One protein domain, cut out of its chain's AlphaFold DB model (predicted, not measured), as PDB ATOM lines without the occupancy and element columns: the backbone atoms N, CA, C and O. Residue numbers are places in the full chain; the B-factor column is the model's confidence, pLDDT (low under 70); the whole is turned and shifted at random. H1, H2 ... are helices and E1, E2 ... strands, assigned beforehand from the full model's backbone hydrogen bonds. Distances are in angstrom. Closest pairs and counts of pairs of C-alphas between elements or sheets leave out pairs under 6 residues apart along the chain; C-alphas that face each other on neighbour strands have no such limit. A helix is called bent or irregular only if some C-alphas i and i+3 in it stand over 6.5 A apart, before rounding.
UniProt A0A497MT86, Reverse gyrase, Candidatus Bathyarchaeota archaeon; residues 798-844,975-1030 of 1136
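This is residues 798 to 844 and 975 to 1030 of the 1136 residues of the protein "Reverse gyrase" of Candidatus Bathyarchaeota archaeon (UniProt A0A497MT86). One antiparallel sheet of six strands folds back on itself into a curled, part-barrel shape: E2 and E1 face E3, E4 and E5, with the bent strand E6 as the hinge. H1 packs on E1 and E6 at one end, while E3, E4 and E5 reach out towards the other end, where the small H2 sits and residues 1005 to 1015 lead back to E6. The printed part has 103 residues, with two named helices and six named strands that follow along the chain as E1 E2 H1 E3 E4 E5 H2 E6; the sheet's order is E2 E1 E6 E3 E4 E5, and the class is mostly strand, with 14 helix and 66 strand residues among the 80 in named elements. It is only just loose, close to compact, with a radius of gyration of the C-alphas of 15.4 A and spans of 45 by 30 by 21 A.

Begin with the sheet. Find C-alpha 798 at (231.360, 182.052, 232.250), where E1, residues 798 to 805, starts its 22.1 A; E2 is residues 808 to 814, 19.4 A. E6, residues 1016 to 1029, covers 30.9 A and ends with C-alpha 1029 at (235.486, 183.986, 228.229). E3 is residues 829 to 842, 34.7 A; E4 is residues 975 to 984, 28.2 A; E5 is residues 987 to 999, 35.3 A. H1, residues 817 to 826, starts with C-alpha 817 at (231.586, 178.954, 235.885) and runs 14.4 A, and H2 is residues 1001 to 1004, 6.2 A.

Start at E6, which bends by 86 degrees at residue 1019. Before the bend it is antiparallel to E3, with N 830 and O 1018 within hydrogen-bond range at 2.9 A; after it, residues 1020 to 1028 pair with E1, as N 802 and O 1024 show at 2.8 A. E1 and E2 form a hairpin, with N 801 and O 812 at 2.9 A. On the other leaf, E3 bends by 72 degrees at residue 839 and is antiparallel to E4, with N 833 and O 981 at 2.9 A. E4 and E5 form the second hairpin, with N 980 and O 991 at 2.8 A. At the edge strands E2 and E5, the closest C-alphas, of Leu 812 and Glu 989, are 6.9 A apart. H1 is on the sheet at a height of 8.0 A, over E2 and E1, and runs along the strands, at 17 degrees to E2 on the local plane; its closest C-alpha pair with E1 is Ala 817 and Gln 798, 4.8 A. H2 only grazes the sheet, with residues 1001 to 1003, and is apart from H1. In H1 every O i to N i+4 pair is within hydrogen-bond range; H2 is too short for such a pair.

The two C-alphas farthest apart, of Glu 825 and Gly 1001, are 44.8 A from each other. Residues 845 to 974 are not printed, and C-alphas 844 and 975 stand 12.5 A apart across that cut. Of the links that are printed whole, H2 to E6 is long, with 11 residues, and the others are tight. The mean pLDDT of the printed part is 92.7, and no printed residue is under 70.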
ATOM      1  N   GLN A 798     232.794 182.212 232.062       93.06
ATOM      2  CA  GLN A 798     231.360 182.052 232.250       93.06
ATOM      3  C   GLN A 798     230.919 180.778 231.520       93.06
ATOM      4  O   GLN A 798     231.572 180.341 230.563       93.06
ATOM      5  N   GLY A 799     229.836 180.157 231.970       93.56
ATOM      6  CA  GLY A 799     229.282 178.975 231.326       93.56
ATOM      7  C   GLY A 799     228.373 179.337 230.161       93.56
ATOM      8  O   GLY A 799     227.425 180.094 230.320       93.56
ATOM      9  N   LEU A 800     228.629 178.768 228.986       94.00
ATOM     10  CA  LEU A 800     227.670 178.725 227.888       94.00
ATOM     11  C   LEU A 800     227.015 177.346 227.884       94.00
ATOM     12  O   LEU A 800     227.580 176.389 227.346       94.00
ATOM     13  N   LEU A 801     225.837 177.255 228.491       94.25
ATOM     14  CA  LEU A 801     225.055 176.030 228.561       94.25
ATOM     15  C   LEU A 801     224.144 175.943 227.335       94.25
ATOM     16  O   LEU A 801     223.231 176.744 227.152       94.25
ATOM     17  N   THR A 802     224.420 174.991 226.454       94.31
ATOM     18  CA  THR A 802     223.588 174.701 225.286       94.31
ATOM     19  C   THR A 802     222.669 173.539 225.618       94.31
ATOM     20  O   THR A 802     223.153 172.442 225.883       94.31
ATOM     21  N   VAL A 803     221.363 173.771 225.563       92.69
ATOM     22  CA  VAL A 803     220.332 172.779 225.876       92.69
ATOM     23  C   VAL A 803     219.547 172.477 224.605       92.69
ATOM     24  O   VAL A 803     219.111 173.397 223.906       92.69
ATOM     25  N   GLN A 804     219.401 171.195 224.288       92.88
ATOM     26  CA  GLN A 804     218.429 170.694 223.325       92.88
ATOM     27  C   GLN A 804     217.323 169.973 224.080       92.88
ATOM     28  O   GLN A 804     217.590 169.127 224.931       92.88
ATOM     29  N   ALA A 805     216.091 170.323 223.755       91.19
ATOM     30  CA  ALA A 805     214.885 169.713 224.287       91.19
ATOM     31  C   ALA A 805     213.838 169.747 223.171       91.19
ATOM     32  O   ALA A 805     213.855 170.681 222.376       91.19
ATOM     33  N   ASP A 806     213.018 168.703 223.054       85.12
ATOM     34  CA  ASP A 806     211.867 168.616 222.134       85.12
ATOM     35  C   ASP A 806     212.047 169.297 220.749       85.12
ATOM     36  O   ASP A 806     211.279 170.157 220.323       85.12
ATOM     37  N   GLY A 807     213.152 168.990 220.058       83.31
ATOM     38  CA  GLY A 807     213.451 169.515 218.718       83.31
ATOM     39  C   GLY A 807     213.954 170.967 218.635       83.31
ATOM     40  O   GLY A 807     214.394 171.382 217.560       83.31
ATOM     41  N   PHE A 808     213.982 171.728 219.734       89.44
ATOM     42  CA  PHE A 808     214.539 173.085 219.781       89.44
ATOM     43  C   PHE A 808     215.896 173.146 220.493       89.44
ATOM     44  O   PHE A 808     216.348 172.216 221.164       89.44
ATOM     45  N   LYS A 809     216.598 174.270 220.307       92.06
ATOM     46  CA  LYS A 809     217.927 174.507 220.873       92.06
ATOM     47  C   LYS A 809     218.017 175.900 221.471       92.06
ATOM     48  O   LYS A 809     217.869 176.886 220.755       92.06
ATOM     49  N   VAL A 810     218.382 175.980 222.746       92.19
ATOM     50  CA  VAL A 810     218.606 177.244 223.454       92.19
ATOM     51  C   VAL A 810     220.016 177.297 224.043       92.19
ATOM     52  O   VAL A 810     220.608 176.278 224.391       92.19
ATOM     53  N   LYS A 811     220.603 178.494 224.091       94.00
ATOM     54  CA  LYS A 811     221.944 178.734 224.645       94.00
ATOM     55  C   LYS A 811     221.861 179.728 225.787       94.00
ATOM     56  O   LYS A 811     221.517 180.871 225.518       94.00
ATOM     57  N   LEU A 812     222.211 179.332 227.000       92.88
ATOM     58  CA  LEU A 812     222.152 180.168 228.195       92.88
ATOM     59  C   LEU A 812     223.556 180.613 228.601       92.88
ATOM     60  O   LEU A 812     224.491 179.810 228.560       92.88
ATOM     61  N   THR A 813     223.707 181.890 228.949       93.19
ATOM     62  CA  THR A 813     224.985 182.462 229.394       93.19
ATOM     63  C   THR A 813     224.939 182.663 230.900       93.19
ATOM     64  O   THR A 813     224.304 183.589 231.393       93.19
ATOM     65  N   ILE A 814     225.624 181.787 231.625       92.94
ATOM     66  CA  ILE A 814     225.651 181.744 233.086       92.94
ATOM     67  C   ILE A 814     226.947 182.428 233.545       92.94
ATOM     68  O   ILE A 814     228.024 181.893 233.270       92.94
ATOM     69  N   PRO A 815     226.885 183.597 234.215       89.50
ATOM     70  CA  PRO A 815     228.069 184.404 234.526       89.50
ATOM     71  C   PRO A 815     229.138 183.689 235.359       89.50
ATOM     72  O   PRO A 815     230.322 183.979 235.203       89.50
ATOM     73  N   ASP A 816     228.724 182.760 236.223       89.75
ATOM     74  CA  ASP A 816     229.609 182.000 237.101       89.75
ATOM     75  C   ASP A 816     229.881 180.592 236.545       89.75
ATOM     76  O   ASP A 816     228.964 179.859 236.166       89.75
ATOM     77  N   ALA A 817     231.160 180.222 236.467       90.06
ATOM     78  CA  ALA A 817     231.586 178.954 235.885       90.06
ATOM     79  C   ALA A 817     231.260 177.737 236.763       90.06
ATOM     80  O   ALA A 817     231.009 176.668 236.208       90.06
ATOM     81  N   GLU A 818     231.269 177.875 238.090       90.44
ATOM     82  CA  GLU A 818     230.945 176.779 239.006       90.44
ATOM     83  C   GLU A 818     229.434 176.557 239.048       90.44
ATOM     84  O   GLU A 818     228.986 175.433 238.826       90.44
ATOM     85  N   LYS A 819     228.642 177.633 239.145       90.88
ATOM     86  CA  LYS A 819     227.180 177.557 239.008       90.88
ATOM     87  C   LYS A 819     226.766 176.934 237.674       90.88
ATOM     88  O   LYS A 819     225.812 176.166 237.599       90.88
ATOM     89  N   ALA A 820     227.487 177.228 236.591       91.62
ATOM     90  CA  ALA A 820     227.201 176.617 235.298       91.62
ATOM     91  C   ALA A 820     227.465 175.104 235.259       91.62
ATOM     92  O   ALA A 820     226.744 174.395 234.557       91.62
ATOM     93  N   LYS A 821     228.486 174.614 235.978       92.56
ATOM     94  CA  LYS A 821     228.753 173.172 236.115       92.56
ATOM     95  C   LYS A 821     227.685 172.500 236.966       92.56
ATOM     96  O   LYS A 821     227.150 171.485 236.539       92.56
ATOM     97  N   GLU A 822     227.331 173.109 238.096       92.44
ATOM     98  CA  GLU A 822     226.254 172.643 238.975       92.44
ATOM     99  C   GLU A 822     224.936 172.493 238.202       92.44
ATOM    100  O   GLU A 822     224.312 171.429 238.206       92.44
ATOM    101  N   LEU A 823     224.554 173.527 237.445       90.75
ATOM    102  CA  LEU A 823     223.380 173.488 236.579       90.75
ATOM    103  C   LEU A 823     223.524 172.440 235.476       90.75
ATOM    104  O   LEU A 823     222.580 171.714 235.200       90.75
ATOM    105  N   TYR A 824     224.690 172.311 234.841       91.94
ATOM    106  CA  TYR A 824     224.903 171.283 233.822       91.94
ATOM    107  C   TYR A 824     224.721 169.863 234.372       91.94
ATOM    108  O   TYR A 824     224.137 169.031 233.682       91.94
ATOM    109  N   GLU A 825     225.177 169.574 235.589       91.06
ATOM    110  CA  GLU A 825     225.043 168.251 236.212       91.06
ATOM    111  C   GLU A 825     223.587 167.950 236.583       91.06
ATOM    112  O   GLU A 825     223.067 166.899 236.206       91.06
ATOM    113  N   THR A 826     222.903 168.910 237.207       90.69
ATOM    114  CA  THR A 826     221.536 168.758 237.744       90.69
ATOM    115  C   THR A 826     220.415 168.984 236.724       90.69
ATOM    116  O   THR A 826     219.254 168.688 237.001       90.69
ATOM    117  N   LEU A 827     220.723 169.501 235.528       90.44
ATOM    118  CA  LEU A 827     219.707 169.842 234.531       90.44
ATOM    119  C   LEU A 827     219.086 168.605 233.866       90.44
ATOM    120  O   LEU A 827     219.703 167.996 232.988       90.44
ATOM    121  N   GLU A 828     217.837 168.308 234.212       90.00
ATOM    122  CA  GLU A 828     217.012 167.279 233.557       90.00
ATOM    123  C   GLU A 828     215.896 167.877 232.692       90.00
ATOM    124  O   GLU A 828     215.539 167.326 231.649       90.00
ATOM    125  N   LYS A 829     215.367 169.037 233.097       91.44
ATOM    126  CA  LYS A 829     214.247 169.710 232.436       91.44
ATOM    127  C   LYS A 829     214.538 171.183 232.209       91.44
ATOM    128  O   LYS A 829     215.128 171.850 233.058       91.44
ATOM    129  N   VAL A 830     214.091 171.702 231.073       93.06
ATOM    130  CA  VAL A 830     214.103 173.136 230.773       93.06
ATOM    131  C   VAL A 830     212.671 173.640 230.729       93.06
ATOM    132  O   VAL A 830     211.820 173.058 230.059       93.06
ATOM    133  N   ARG A 831     212.400 174.735 231.439       93.19
ATOM    134  CA  ARG A 831     211.091 175.386 231.412       93.19
ATOM    135  C   ARG A 831     211.187 176.675 230.616       93.19
ATOM    136  O   ARG A 831     212.014 177.534 230.911       93.19
ATOM    137  N   VAL A 832     210.337 176.808 229.609       94.06
ATOM    138  CA  VAL A 832     210.224 178.015 228.792       94.06
ATOM    139  C   VAL A 832     208.875 178.651 229.082       94.06
ATOM    140  O   VAL A 832     207.828 178.055 228.841       94.06
ATOM    141  N   GLU A 833     208.909 179.865 229.614       93.56
ATOM    142  CA  GLU A 833     207.724 180.680 229.855       93.56
ATOM    143  C   GLU A 833     207.652 181.767 228.782       93.56
ATOM    144  O   GLU A 833     208.587 182.563 228.623       93.56
ATOM    145  N   GLY A 834     206.550 181.796 228.030       87.19
ATOM    146  CA  GLY A 834     206.261 182.888 227.114       87.19
ATOM    147  C   GLY A 834     206.056 184.187 227.885       87.19
ATOM    148  O   GLY A 834     205.338 184.235 228.882       87.19
ATOM    149  N   GLY A 835     206.724 185.240 227.436       86.25
ATOM    150  CA  GLY A 835     206.612 186.582 227.985       86.25
ATOM    151  C   GLY A 835     205.895 187.534 227.035       86.25
ATOM    152  O   GLY A 835     205.182 187.124 226.116       86.25
ATOM    153  N   GLU A 836     206.123 188.820 227.287       91.38
ATOM    154  CA  GLU A 836     205.581 189.940 226.523       91.38
ATOM    155  C   GLU A 836     205.884 189.821 225.023       91.38
ATOM    156  O   GLU A 836     206.995 189.469 224.606       91.38
ATOM    157  N   GLU A 837     204.869 190.149 224.230       94.69
ATOM    158  CA  GLU A 837     204.904 190.204 222.778       94.69
ATOM    159  C   GLU A 837     204.527 191.618 222.335       94.69
ATOM    160  O   GLU A 837     203.517 192.161 222.783       94.69
ATOM    161  N   TRP A 838     205.339 192.224 221.472       96.69
ATOM    162  CA  TRP A 838     205.104 193.578 220.976       96.69
ATOM    163  C   TRP A 838     205.525 193.711 219.516       96.69
ATOM    164  O   TRP A 838     206.339 192.942 218.994       96.69
ATOM    165  N   VAL A 839     204.959 194.713 218.848       97.25
ATOM    166  CA  VAL A 839     205.384 195.124 217.511       97.25
ATOM    167  C   VAL A 839     206.448 196.202 217.657       97.25
ATOM    168  O   VAL A 839     206.251 197.187 218.366       97.25
ATOM    169  N   GLU A 840     207.578 196.017 216.986       96.62
ATOM    170  CA  GLU A 840     208.674 196.977 216.962       96.62
ATOM    171  C   GLU A 840     208.934 197.445 215.536       96.62
ATOM    172  O   GLU A 840     209.200 196.647 214.631       96.62
ATOM    173  N   THR A 841     208.909 198.762 215.347       97.19
ATOM    174  CA  THR A 841     209.434 199.388 214.139       97.19
ATOM    175  C   THR A 841     210.953 199.447 214.238       97.19
ATOM    176  O   THR A 841     211.517 200.182 215.050       97.19
ATOM    177  N   VAL A 842     211.633 198.681 213.389       96.56
ATOM    178  CA  VAL A 842     213.091 198.609 213.347       96.56
ATOM    179  C   VAL A 842     213.608 199.555 212.271       96.56
ATOM    180  O   VAL A 842     213.282 199.439 211.086       96.56
ATOM    181  N   ASN A 843     214.463 200.485 212.687       96.00
ATOM    182  CA  ASN A 843     215.145 201.382 211.767       96.00
ATOM    183  C   ASN A 843     216.252 200.640 211.001       96.00
ATOM    184  O   ASN A 843     216.955 199.809 211.588       96.00
ATOM    185  N   PRO A 844     216.461 200.954 209.709       96.88
ATOM    186  CA  PRO A 844     217.595 200.412 208.984       96.88
ATOM    187  C   PRO A 844     218.904 200.868 209.623       96.88
ATOM    188  O   PRO A 844     218.960 201.919 210.260       96.88
ATOM    189  N   VAL A 975     208.471 194.314 212.865       96.94
ATOM    190  CA  VAL A 975     208.623 192.943 213.329       96.94
ATOM    191  C   VAL A 975     207.838 192.727 214.595       96.94
ATOM    192  O   VAL A 975     207.696 193.614 215.434       96.94
ATOM    193  N   LYS A 976     207.364 191.502 214.740       97.00
ATOM    194  CA  LYS A 976     206.784 191.015 215.969       97.00
ATOM    195  C   LYS A 976     207.898 190.389 216.793       97.00
ATOM    196  O   LYS A 976     208.555 189.439 216.347       97.00
ATOM    197  N   LYS A 977     208.148 190.944 217.974       95.88
ATOM    198  CA  LYS A 977     209.127 190.414 218.919       95.88
ATOM    199  C   LYS A 977     208.435 189.792 220.109       95.88
ATOM    200  O   LYS A 977     207.372 190.239 220.532       95.88
ATOM    201  N   ARG A 978     209.074 188.764 220.657       95.56
ATOM    202  CA  ARG A 978     208.602 188.086 221.856       95.56
ATOM    203  C   ARG A 978     209.758 187.774 222.787       95.56
ATOM    204  O   ARG A 978     210.828 187.344 222.343       95.56
ATOM    205  N   ARG A 979     209.537 187.988 224.083       95.44
ATOM    206  CA  ARG A 979     210.454 187.552 225.139       95.44
ATOM    207  C   ARG A 979     210.065 186.170 225.633       95.44
ATOM    208  O   ARG A 979     208.894 185.899 225.859       95.44
ATOM    209  N   PHE A 980     211.056 185.322 225.852       94.25
ATOM    210  CA  PHE A 980     210.902 184.020 226.484       94.25
ATOM    211  C   PHE A 980     211.800 183.978 227.708       94.25
ATOM    212  O   PHE A 980     213.005 184.225 227.609       94.25
ATOM    213  N   LYS A 981     211.216 183.680 228.866       95.25
ATOM    214  CA  LYS A 981     211.971 183.432 230.089       95.25
ATOM    215  C   LYS A 981     212.321 181.949 230.124       95.25
ATOM    216  O   LYS A 981     211.445 181.096 230.233       95.25
ATOM    217  N   VAL A 982     213.606 181.651 229.994       94.25
ATOM    218  CA  VAL A 982     214.122 180.282 229.968       94.25
ATOM    219  C   VAL A 982     214.707 179.972 231.337       94.25
ATOM    220  O   VAL A 982     215.660 180.627 231.761       94.25
ATOM    221  N   LYS A 983     214.125 178.989 232.024       93.56
ATOM    222  CA  LYS A 983     214.512 178.549 233.365       93.56
ATOM    223  C   LYS A 983     215.191 177.185 233.305       93.56
ATOM    224  O   LYS A 983     214.667 176.245 232.701       93.56
ATOM    225  N   VAL A 984     216.345 177.091 233.954       90.44
ATOM    226  CA  VAL A 984     217.118 175.860 234.149       90.44
ATOM    227  C   VAL A 984     217.540 175.801 235.614       90.44
ATOM    228  O   VAL A 984     218.304 176.648 236.070       90.44
ATOM    229  N   GLY A 985     217.006 174.842 236.372       87.12
ATOM    230  CA  GLY A 985     217.208 174.800 237.825       87.12
ATOM    231  C   GLY A 985     216.766 176.103 238.506       87.12
ATOM    232  O   GLY A 985     215.629 176.542 238.337       87.12
ATOM    233  N   ASP A 986     217.680 176.731 239.249       87.56
ATOM    234  CA  ASP A 986     217.481 178.008 239.948       87.56
ATOM    235  C   ASP A 986     217.880 179.248 239.113       87.56
ATOM    236  O   ASP A 986     217.807 180.379 239.597       87.56
ATOM    237  N   PHE A 987     218.329 179.060 237.867       92.75
ATOM    238  CA  PHE A 987     218.764 180.136 236.978       92.75
ATOM    239  C   PHE A 987     217.714 180.451 235.914       92.75
ATOM    240  O   PHE A 987     217.141 179.559 235.285       92.75
ATOM    241  N   GLU A 988     217.508 181.744 235.660       92.81
ATOM    242  CA  GLU A 988     216.631 182.233 234.601       92.81
ATOM    243  C   GLU A 988     217.338 183.260 233.708       92.81
ATOM    244  O   GLU A 988     218.069 184.127 234.185       92.81
ATOM    245  N   GLU A 989     217.103 183.175 232.399       93.75
ATOM    246  CA  GLU A 989     217.557 184.161 231.414       93.75
ATOM    247  C   GLU A 989     216.387 184.538 230.501       93.75
ATOM    248  O   GLU A 989     215.674 183.672 229.985       93.75
ATOM    249  N   VAL A 990     216.185 185.837 230.281       94.25
ATOM    250  CA  VAL A 990     215.181 186.336 229.334       94.25
ATOM    251  C   VAL A 990     215.830 186.495 227.965       94.25
ATOM    252  O   VAL A 990     216.823 187.207 227.822       94.25
ATOM    253  N   LYS A 991     215.252 185.858 226.947       92.00
ATOM    254  CA  LYS A 991     215.684 185.983 225.553       92.00
ATOM    255  C   LYS A 991     214.623 186.638 224.702       92.00
ATOM    256  O   LYS A 991     213.456 186.278 224.773       92.00
ATOM    257  N   GLU A 992     215.054 187.564 223.866       93.94
ATOM    258  CA  GLU A 992     214.214 188.247 222.893       93.94
ATOM    259  C   GLU A 992     214.452 187.654 221.502       93.94
ATOM    260  O   GLU A 992     215.598 187.542 221.061       93.94
ATOM    261  N   PHE A 993     213.371 187.290 220.812       92.81
ATOM    262  CA  PHE A 993     213.418 186.810 219.434       92.81
ATOM    263  C   PHE A 993     212.477 187.614 218.545       92.81
ATOM    264  O   PHE A 993     211.415 188.065 218.970       92.81
ATOM    265  N   THR A 994     212.871 187.758 217.282       94.50
ATOM    266  CA  THR A 994     211.950 188.139 216.211       94.50
ATOM    267  C   THR A 994     211.182 186.890 215.794       94.50
ATOM    268  O   THR A 994     211.785 185.966 215.252       94.50
ATOM    269  N   VAL A 995     209.877 186.855 216.071       94.81
ATOM    270  CA  VAL A 995     209.012 185.691 215.800       94.81
ATOM    271  C   VAL A 995     208.259 185.815 214.478       94.81
ATOM    272  O   VAL A 995     207.874 184.805 213.902       94.81
ATOM    273  N   GLU A 996     208.095 187.037 213.966       95.69
ATOM    274  CA  GLU A 996     207.436 187.298 212.687       95.69
ATOM    275  C   GLU A 996     207.918 188.628 212.090       95.69
ATOM    276  O   GLU A 996     208.217 189.578 212.818       95.69
ATOM    277  N   VAL A 997     207.985 188.710 210.759       95.50
ATOM    278  CA  VAL A 997     208.226 189.961 210.028       95.50
ATOM    279  C   VAL A 997     206.898 190.407 209.426       95.50
ATOM    280  O   VAL A 997     206.423 189.794 208.477       95.50
ATOM    281  N   LEU A 998     206.306 191.464 209.983       95.81
ATOM    282  CA  LEU A 998     205.007 191.998 209.557       95.81
ATOM    283  C   LEU A 998     205.154 192.876 208.310       95.81
ATOM    284  O   LEU A 998     204.357 192.800 207.377       95.81
ATOM    285  N   LYS A 999     206.221 193.681 208.271       95.31
ATOM    286  CA  LYS A 999     206.614 194.496 207.121       95.31
ATOM    287  C   LYS A 999     208.109 194.336 206.883       95.31
ATOM    288  O   LYS A 999     208.915 194.692 207.738       95.31
ATOM    289  N   GLU A1000     208.480 193.819 205.711       93.25
ATOM    290  CA  GLU A1000     209.874 193.476 205.390       93.25
ATOM    291  C   GLU A1000     210.803 194.704 205.418       93.25
ATOM    292  O   GLU A1000     211.889 194.644 205.996       93.25
ATOM    293  N   GLY A1001     210.381 195.829 204.828       95.31
ATOM    294  CA  GLY A1001     211.176 197.061 204.784       95.31
ATOM    295  C   GLY A1001     212.610 196.810 204.296       95.31
ATOM    296  O   GLY A1001     212.847 196.115 203.307       95.31
ATOM    297  N   PHE A1002     213.597 197.338 205.020       96.50
ATOM    298  CA  PHE A1002     215.015 197.143 204.700       96.50
ATOM    299  C   PHE A1002     215.524 195.693 204.844       96.50
ATOM    300  O   PHE A1002     216.598 195.382 204.312       96.50
ATOM    301  N   TYR A1003     214.790 194.790 205.516       96.06
ATOM    302  CA  TYR A1003     215.180 193.376 205.612       96.06
ATOM    303  C   TYR A1003     215.160 192.654 204.264       96.06
ATOM    304  O   TYR A1003     215.836 191.634 204.121       96.06
ATOM    305  N   ARG A1004     214.561 193.269 203.236       93.19
ATOM    306  CA  ARG A1004     214.706 192.865 201.834       93.19
ATOM    307  C   ARG A1004     216.167 192.764 201.391       93.19
ATOM    308  O   ARG A1004     216.527 191.907 200.586       93.19
ATOM    309  N   PHE A1005     217.025 193.642 201.915       93.62
ATOM    310  CA  PHE A1005     218.456 193.682 201.593       93.62
ATOM    311  C   PHE A1005     219.324 192.979 202.640       93.62
ATOM    312  O   PHE A1005     220.387 192.448 202.304       93.62
ATOM    313  N   ILE A1006     218.897 192.987 203.905       94.12
ATOM    314  CA  ILE A1006     219.633 192.410 205.037       94.12
ATOM    315  C   ILE A1006     218.688 191.487 205.817       94.12
ATOM    316  O   ILE A1006     218.149 191.917 206.826       94.12
ATOM    317  N   PRO A1007     218.473 190.232 205.392       90.94
ATOM    318  CA  PRO A1007     217.474 189.370 206.022       90.94
ATOM    319  C   PRO A1007     217.720 189.158 207.520       90.94
ATOM    320  O   PRO A1007     218.852 188.903 207.947       90.94
ATOM    321  N   VAL A1008     216.645 189.235 208.309       93.00
ATOM    322  CA  VAL A1008     216.640 188.893 209.736       93.00
ATOM    323  C   VAL A1008     216.276 187.426 209.929       93.00
ATOM    324  O   VAL A1008     215.541 186.838 209.135       93.00
ATOM    325  N   LYS A1009     216.806 186.813 210.986       92.19
ATOM    326  CA  LYS A1009     216.447 185.447 211.358       92.19
ATOM    327  C   LYS A1009     215.162 185.471 212.185       92.19
ATOM    328  O   LYS A1009     215.124 186.148 213.208       92.19
ATOM    329  N   VAL A1010     214.156 184.725 211.741       92.25
ATOM    330  CA  VAL A1010     212.903 184.520 212.473       92.25
ATOM    331  C   VAL A1010     213.007 183.218 213.257       92.25
ATOM    332  O   VAL A1010     213.287 182.173 212.670       92.25
ATOM    333  N   GLU A1011     212.837 183.283 214.576       89.12
ATOM    334  CA  GLU A1011     212.911 182.131 215.479       89.12
ATOM    335  C   GLU A1011     211.894 182.277 216.615       89.12
ATOM    336  O   GLU A1011     211.591 183.386 217.045       89.12
ATOM    337  N   THR A1012     211.396 181.154 217.129       89.44
ATOM    338  CA  THR A1012     210.521 181.091 218.308       89.44
ATOM    339  C   THR A1012     210.925 179.907 219.187       89.44
ATOM    340  O   THR A1012     211.644 179.015 218.728       89.44
ATOM    341  N   LEU A1013     210.484 179.898 220.445       89.44
ATOM    342  CA  LEU A1013     210.667 178.781 221.371       89.44
ATOM    343  C   LEU A1013     209.298 178.206 221.767       89.44
ATOM    344  O   LEU A1013     208.357 178.982 221.948       89.44
ATOM    345  N   PRO A1014     209.165 176.876 221.909       89.88
ATOM    346  CA  PRO A1014     207.943 176.284 222.438       89.88
ATOM    347  C   PRO A1014     207.825 176.572 223.941       89.88
ATOM    348  O   PRO A1014     208.831 176.710 224.638       89.88
ATOM    349  N   GLU A1015     206.596 176.689 224.435       90.94
ATOM    350  CA  GLU A1015     206.294 177.013 225.833       90.94
ATOM    351  C   GLU A1015     205.900 175.762 226.608       90.94
ATOM    352  O   GLU A1015     205.170 174.914 226.099       90.94
ATOM    353  N   GLY A1016     206.359 175.666 227.851       91.62
ATOM    354  CA  GLY A1016     206.125 174.502 228.695       91.62
ATOM    355  C   GLY A1016     207.393 174.012 229.377       91.62
ATOM    356  O   GLY A1016     208.417 174.696 229.423       91.62
ATOM    357  N   GLU A1017     207.296 172.821 229.947       92.38
ATOM    358  CA  GLU A1017     208.404 172.118 230.577       92.38
ATOM    359  C   GLU A1017     208.800 170.940 229.687       92.38
ATOM    360  O   GLU A1017     207.964 170.103 229.354       92.38
ATOM    361  N   PHE A1018     210.067 170.900 229.281       93.69
ATOM    362  CA  PHE A1018     210.568 169.942 228.302       93.69
ATOM    363  C   PHE A1018     211.722 169.136 228.886       93.69
ATOM    364  O   PHE A1018     212.612 169.690 229.538       93.69
ATOM    365  N   GLU A1019     211.730 167.835 228.609       92.12
ATOM    366  CA  GLU A1019     212.857 166.968 228.951       92.12
ATOM    367  C   GLU A1019     214.068 167.291 228.073       92.12
ATOM    368  O   GLU A1019     213.969 167.474 226.853       92.12
ATOM    369  N   VAL A1020     215.236 167.379 228.706       91.62
ATOM    370  CA  VAL A1020     216.488 167.678 228.017       91.62
ATOM    371  C   VAL A1020     216.975 166.434 227.285       91.62
ATOM    372  O   VAL A1020     217.383 165.453 227.898       91.62
ATOM    373  N   SER A1021     216.983 166.496 225.953       91.81
ATOM    374  CA  SER A1021     217.466 165.408 225.097       91.81
ATOM    375  C   SER A1021     218.985 165.421 224.943       91.81
ATOM    376  O   SER A1021     219.616 164.369 224.855       91.81
ATOM    377  N   SER A1022     219.603 166.607 224.924       92.44
ATOM    378  CA  SER A1022     221.056 166.742 225.028       92.44
ATOM    379  C   SER A1022     221.466 168.074 225.659       92.44
ATOM    380  O   SER A1022     220.802 169.098 225.496       92.44
ATOM    381  N   LYS A1023     222.592 168.072 226.377       93.06
ATOM    382  CA  LYS A1023     223.193 169.267 226.979       93.06
ATOM    383  C   LYS A1023     224.694 169.308 226.703       93.06
ATOM    384  O   LYS A1023     225.363 168.282 226.722       93.06
ATOM    385  N   ASP A1024     225.217 170.499 226.430       94.94
ATOM    386  CA  ASP A1024     226.642 170.768 226.201       94.94
ATOM    387  C   ASP A1024     227.017 172.034 226.971       94.94
ATOM    388  O   ASP A1024     226.463 173.107 226.715       94.94
ATOM    389  N   LEU A1025     227.952 171.921 227.914       94.44
ATOM    390  CA  LEU A1025     228.504 173.064 228.635       94.44
ATOM    391  C   LEU A1025     229.867 173.430 228.055       94.44
ATOM    392  O   LEU A1025     230.797 172.624 228.030       94.44
ATOM    393  N   LYS A1026     230.015 174.693 227.656       94.62
ATOM    394  CA  LYS A1026     231.308 175.264 227.273       94.62
ATOM    395  C   LYS A1026     231.667 176.414 228.190       94.62
ATOM    396  O   LYS A1026     230.956 177.410 228.236       94.62
ATOM    397  N   LEU A1027     232.816 176.321 228.854       92.88
ATOM    398  CA  LEU A1027     233.387 177.465 229.558       92.88
ATOM    399  C   LEU A1027     233.975 178.439 228.536       92.88
ATOM    400  O   LEU A1027     234.980 178.155 227.878       92.88
ATOM    401  N   ILE A1028     233.331 179.593 228.393       92.50
ATOM    402  CA  ILE A1028     233.738 180.653 227.474       92.50
ATOM    403  C   ILE A1028     234.296 181.849 228.259       92.50
ATOM    404  O   ILE A1028     234.025 182.002 229.448       92.50
ATOM    405  N   PRO A1029     235.111 182.709 227.631       91.12
ATOM    406  CA  PRO A1029     235.486 183.986 228.229       91.12
ATOM    407  C   PRO A1029     234.268 184.841 228.615       91.12
ATOM    408  O   PRO A1029     233.308 184.926 227.848       91.12
ATOM    409  N   SER A1030     234.336 185.509 229.771       87.69
ATOM    410  CA  SER A1030     233.331 186.485 230.229       87.69
ATOM    411  C   SER A1030     233.208 187.684 229.282       87.69
ATOM    412  O   SER A1030     232.110 188.145 228.980       87.69
TER     413      SER A1030